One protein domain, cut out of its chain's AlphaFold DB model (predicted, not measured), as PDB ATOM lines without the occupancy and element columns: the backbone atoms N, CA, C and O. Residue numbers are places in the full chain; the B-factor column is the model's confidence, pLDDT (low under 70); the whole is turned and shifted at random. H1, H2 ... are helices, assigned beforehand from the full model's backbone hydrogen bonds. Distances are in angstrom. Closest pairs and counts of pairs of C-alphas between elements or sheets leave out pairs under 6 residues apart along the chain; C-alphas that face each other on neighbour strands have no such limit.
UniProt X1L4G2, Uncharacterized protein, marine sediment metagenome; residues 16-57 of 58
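This is residues 16 to 57 of the 58 residues of an uncharacterized protein of marine sediment metagenome (UniProt X1L4G2). The domain has the shape of a J: one long helix, H2, makes the stem, and the short helix H1 folds back beside the first part of H2, with few contacts between the two. Residues 41 to 57, of which 41 to 55 belong to H2, stick out free beyond this turn and give the shape its length. The printed part has 42 residues with two named helices, H1 then H2 along the chain, and no named strand; the class is all helix. The whole is extended, with a radius of gyration of the C-alphas of 14.4 A and spans of 46 by 16 by 8 A.

Find C-alpha 30 at (4.902, 136.123, 381.231); from there H2, residues 30 to 55, runs 38.0 A to C-alpha 55 at (1.700, 173.105, 389.308). Then go back to C-alpha 16 at (-3.570, 145.162, 386.156), where H1, residues 16 to 24, begins; it measures 12.3 A from first to last C-alpha.

Look at residues 30 to 33, the part of H2 that touches H1. The two helices only just touch, with 3 pairs of C-alphas within 8 A. Their closest C-alphas are those of Met 19 and Phe 33, 6.8 A apart. They run opposite ways at a shallow tilt of 11 degrees and form a helical hairpin. In both H1 and H2, every O i to N i+4 pair is within hydrogen-bond range.

The two C-alphas farthest apart are those of Asn 26 and Leu 57, at 45.9 A. The printed part has no cut, and the link from H1 to H2, residues 25 to 29, is tight. In the B-factor column, the mean pLDDT of the printed part is 88.6, and residues 54 to 57 are under 70.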
ATOM      1  N   TYR A  16      -4.124 146.400 385.625       91.69
ATOM      2  CA  TYR A  16      -3.570 145.162 386.156       91.69
ATOM      3  C   TYR A  16      -4.535 143.984 385.973       91.69
ATOM      4  O   TYR A  16      -4.120 142.926 385.505       91.69
ATOM      5  N   GLN A  17      -5.832 144.178 386.237       94.06
ATOM      6  CA  GLN A  17      -6.850 143.145 386.014       94.06
ATOM      7  C   GLN A  17      -6.919 142.693 384.546       94.06
ATOM      8  O   GLN A  17      -6.965 141.492 384.276       94.06
ATOM      9  N   VAL A  18      -6.859 143.628 383.589       93.88
ATOM     10  CA  VAL A  18      -6.827 143.301 382.149       93.88
ATOM     11  C   VAL A  18      -5.585 142.480 381.798       93.88
ATOM     12  O   VAL A  18      -5.680 141.483 381.079       93.88
ATOM     13  N   MET A  19      -4.425 142.858 382.335       94.31
ATOM     14  CA  MET A  19      -3.164 142.153 382.100       94.31
ATOM     15  C   MET A  19      -3.164 140.738 382.687       94.31
ATOM     16  O   MET A  19      -2.743 139.795 382.021       94.31
ATOM     17  N   VAL A  20      -3.687 140.571 383.904       93.44
ATOM     18  CA  VAL A  20      -3.829 139.260 384.552       93.44
ATOM     19  C   VAL A  20      -4.749 138.349 383.747       93.44
ATOM     20  O   VAL A  20      -4.411 137.188 383.525       93.44
ATOM     21  N   ASN A  21      -5.885 138.859 383.268       95.19
ATOM     22  CA  ASN A  21      -6.788 138.076 382.422       95.19
ATOM     23  C   ASN A  21      -6.119 137.691 381.096       95.19
ATOM     24  O   ASN A  21      -6.233 136.551 380.659       95.19
ATOM     25  N   SER A  22      -5.337 138.598 380.510       93.62
ATOM     26  CA  SER A  22      -4.605 138.341 379.264       93.62
ATOM     27  C   SER A  22      -3.537 137.250 379.424       93.62
ATOM     28  O   SER A  22      -3.372 136.428 378.524       93.62
ATOM     29  N   ILE A  23      -2.853 137.196 380.575       93.81
ATOM     30  CA  ILE A  23      -1.944 136.090 380.923       93.81
ATOM     31  C   ILE A  23      -2.713 134.777 381.098       93.81
ATOM     32  O   ILE A  23      -2.296 133.750 380.570       93.81
ATOM     33  N   LYS A  24      -3.844 134.798 381.818       93.81
ATOM     34  CA  LYS A  24      -4.646 133.591 382.086       93.81
ATOM     35  C   LYS A  24      -5.200 132.976 380.804       93.81
ATOM     36  O   LYS A  24      -5.319 131.761 380.708       93.81
ATOM     37  N   GLU A  25      -5.514 133.815 379.824       95.56
ATOM     38  CA  GLU A  25      -5.985 133.411 378.499       95.56
ATOM     39  C   GLU A  25      -4.840 133.069 377.526       95.56
ATOM     40  O   GLU A  25      -5.100 132.823 376.351       95.56
ATOM     41  N   ASN A  26      -3.577 133.062 377.982       92.38
ATOM     42  CA  ASN A  26      -2.377 132.860 377.158       92.38
ATOM     43  C   ASN A  26      -2.283 133.810 375.944       92.38
ATOM     44  O   ASN A  26      -1.639 133.491 374.946       92.38
ATOM     45  N   LYS A  27      -2.907 134.995 376.016       93.75
ATOM     46  CA  LYS A  27      -2.838 136.023 374.959       93.75
ATOM     47  C   LYS A  27      -1.491 136.737 374.927       93.75
ATOM     48  O   LYS A  27      -1.119 137.298 373.902       93.75
ATOM     49  N   ILE A  28      -0.792 136.746 376.057       92.25
ATOM     50  CA  ILE A  28       0.531 137.341 376.231       92.25
ATOM     51  C   ILE A  28       1.401 136.397 377.057       92.25
ATOM     52  O   ILE A  28       0.889 135.669 377.910       92.25
ATOM     53  N   SER A  29       2.713 136.421 376.827       94.94
ATOM     54  CA  SER A  29       3.645 135.649 377.646       94.94
ATOM     55  C   SER A  29       3.911 136.328 378.993       94.94
ATOM     56  O   SER A  29       3.707 137.533 379.164       94.94
ATOM     57  N   GLU A  30       4.444 135.569 379.952       91.00
ATOM     58  CA  GLU A  30       4.902 136.123 381.231       91.00
ATOM     59  C   GLU A  30       5.972 137.213 381.035       91.00
ATOM     60  O   GLU A  30       5.962 138.244 381.709       91.00
ATOM     61  N   ARG A  31       6.863 137.033 380.053       93.69
ATOM     62  CA  ARG A  31       7.862 138.046 379.699       93.69
ATOM     63  C   ARG A  31       7.192 139.345 379.250       93.69
ATOM     64  O   ARG A  31       7.567 140.416 379.731       93.69
ATOM     65  N   ASP A  32       6.212 139.253 378.354       93.00
ATOM     66  CA  ASP A  32       5.510 140.426 377.826       93.00
ATOM     67  C   ASP A  32       4.753 141.153 378.931       93.00
ATOM     68  O   ASP A  32       4.783 142.381 378.998       93.00
ATOM     69  N   PHE A  33       4.150 140.408 379.856       92.50
ATOM     70  CA  PHE A  33       3.497 140.978 381.024       92.50
ATOM     71  C   PHE A  33       4.442 141.860 381.842       92.50
ATOM     72  O   PHE A  33       4.111 143.016 382.101       92.50
ATOM     73  N   TYR A  34       5.636 141.376 382.202       92.06
ATOM     74  CA  TYR A  34       6.583 142.187 382.973       92.06
ATOM     75  C   TYR A  34       7.077 143.415 382.200       92.06
ATOM     76  O   TYR A  34       7.222 144.492 382.787       92.06
ATOM     77  N   ILE A  35       7.289 143.292 380.884       95.12
ATOM     78  CA  ILE A  35       7.686 144.420 380.028       95.12
ATOM     79  C   ILE A  35       6.584 145.485 380.001       95.12
ATOM     80  O   ILE A  35       6.852 146.665 380.247       95.12
ATOM     81  N   ILE A  36       5.342 145.071 379.753       94.12
ATOM     82  CA  ILE A  36       4.173 145.951 379.669       94.12
ATOM     83  C   ILE A  36       3.908 146.633 381.019       94.12
ATOM     84  O   ILE A  36       3.699 147.848 381.073       94.12
ATOM     85  N   MET A  37       3.998 145.886 382.122       92.38
ATOM     86  CA  MET A  37       3.880 146.427 383.478       92.38
ATOM     87  C   MET A  37       4.954 147.482 383.762       92.38
ATOM     88  O   MET A  37       4.645 148.579 384.232       92.38
ATOM     89  N   GLY A  38       6.214 147.194 383.423       92.06
ATOM     90  CA  GLY A  38       7.318 148.140 383.581       92.06
ATOM     91  C   GLY A  38       7.122 149.421 382.764       92.06
ATOM     92  O   GLY A  38       7.355 150.521 383.274       92.06
ATOM     93  N   ALA A  39       6.652 149.299 381.520       93.94
ATOM     94  CA  ALA A  39       6.344 150.441 380.664       93.94
ATOM     95  C   ALA A  39       5.211 151.304 381.245       93.94
ATOM     96  O   ALA A  39       5.351 152.528 381.317       93.94
ATOM     97  N   LYS A  40       4.133 150.683 381.742       91.81
ATOM     98  CA  LYS A  40       3.007 151.404 382.352       91.81
ATOM     99  C   LYS A  40       3.431 152.180 383.597       91.81
ATOM    100  O   LYS A  40       3.106 153.361 383.714       91.81
ATOM    101  N   CYS A  41       4.208 151.560 384.486       89.56
ATOM    102  CA  CYS A  41       4.745 152.226 385.675       89.56
ATOM    103  C   CYS A  41       5.603 153.448 385.317       89.56
ATOM    104  O   CYS A  41       5.476 154.498 385.949       89.56
ATOM    105  N   LYS A  42       6.463 153.336 384.293       91.94
ATOM    106  CA  LYS A  42       7.299 154.454 383.821       91.94
ATOM    107  C   LYS A  42       6.452 155.598 383.264       91.94
ATOM    108  O   LYS A  42       6.650 156.736 383.681       91.94
ATOM    109  N   SER A  43       5.493 155.286 382.392       92.44
ATOM    110  CA  SER A  43       4.574 156.264 381.796       92.44
ATOM    111  C   SER A  43       3.774 157.015 382.864       92.44
ATOM    112  O   SER A  43       3.784 158.241 382.885       92.44
ATOM    113  N   MET A  44       3.175 156.315 383.830       88.00
ATOM    114  CA  MET A  44       2.393 156.993 384.869       88.00
ATOM    115  C   MET A  44       3.266 157.815 385.835       88.00
ATOM    116  O   MET A  44       2.827 158.833 386.369       88.00
ATOM    117  N   ASN A  45       4.513 157.400 386.081       88.19
ATOM    118  CA  ASN A  45       5.447 158.203 386.872       88.19
ATOM    119  C   ASN A  45       5.876 159.474 386.121       88.19
ATOM    120  O   ASN A  45       6.100 160.508 386.749       88.19
ATOM    121  N   GLN A  46       5.971 159.408 384.791       90.56
ATOM    122  CA  GLN A  46       6.208 160.573 383.946       90.56
ATOM    123  C   GLN A  46       5.027 161.552 384.005       90.56
ATOM    124  O   GLN A  46       5.256 162.707 384.356       90.56
ATOM    125  N   GLU A  47       3.787 161.081 383.832       88.25
ATOM    126  CA  GLU A  47       2.575 161.910 383.987       88.25
ATOM    127  C   GLU A  47       2.551 162.630 385.348       88.25
ATOM    128  O   GLU A  47       2.230 163.813 385.449       88.25
ATOM    129  N   ARG A  48       2.947 161.936 386.427       84.69
ATOM    130  CA  ARG A  48       3.023 162.537 387.768       84.69
ATOM    131  C   ARG A  48       4.067 163.653 387.857       84.69
ATOM    132  O   ARG A  48       3.861 164.623 388.580       84.69
ATOM    133  N   ARG A  49       5.214 163.496 387.188       87.06
ATOM    134  CA  ARG A  49       6.280 164.512 387.163       87.06
ATOM    135  C   ARG A  49       5.870 165.727 386.341       87.06
ATOM    136  O   ARG A  49       6.184 166.837 386.749       87.06
ATOM    137  N   GLU A  50       5.192 165.509 385.222       88.19
ATOM    138  CA  GLU A  50       4.686 166.572 384.351       88.19
ATOM    139  C   GLU A  50       3.646 167.418 385.086       88.19
ATOM    140  O   GLU A  50       3.852 168.619 385.223       88.19
ATOM    141  N   LYS A  51       2.655 166.787 385.730       82.38
ATOM    142  CA  LYS A  51       1.682 167.495 386.580       82.38
ATOM    143  C   LYS A  51       2.328 168.318 387.691       82.38
ATOM    144  O   LYS A  51       1.875 169.412 387.999       82.38
ATOM    145  N   LYS A  52       3.392 167.789 388.306       79.25
ATOM    146  CA  LYS A  52       4.116 168.513 389.355       79.25
ATOM    147  C   LYS A  52       4.833 169.751 388.799       79.25
ATOM    148  O   LYS A  52       4.820 170.790 389.443       79.25
ATOM    149  N   LYS A  53       5.438 169.643 387.613       75.62
ATOM    150  CA  LYS A  53       6.070 170.787 386.942       75.62
ATOM    151  C   LYS A  53       5.049 171.850 386.543       75.62
ATOM    152  O   LYS A  53       5.329 173.023 386.728       75.62
ATOM    153  N   GLU A  54       3.886 171.450 386.032       69.00
ATOM    154  CA  GLU A  54       2.803 172.380 385.680       69.00
ATOM    155  C   GLU A  54       2.289 173.135 386.913       69.00
ATOM    156  O   GLU A  54       2.167 174.352 386.864       69.00
ATOM    157  N   SER A  55       2.116 172.455 388.053       66.75
ATOM    158  CA  SER A  55       1.700 173.105 389.308       66.75
ATOM    159  C   SER A  55       2.742 174.039 389.940       66.75
ATOM    160  O   SER A  55       2.413 174.768 390.863       66.75
ATOM    161  N   GLU A  56       4.009 173.969 389.515       63.25
ATOM    162  CA  GLU A  56       5.085 174.865 389.977       63.25
ATOM    163  C   GLU A  56       5.229 176.109 389.068       63.25
ATOM    164  O   GLU A  56       6.011 177.006 389.382       63.25
ATOM    165  N   LEU A  57       4.511 176.146 387.937       59.94
ATOM    166  CA  LEU A  57       4.526 177.219 386.933       59.94
ATOM    167  C   LEU A  57       3.294 178.147 387.002       59.94
ATOM    168  O   LEU A  57       3.342 179.219 386.396       59.94
TER     169      LEU A  57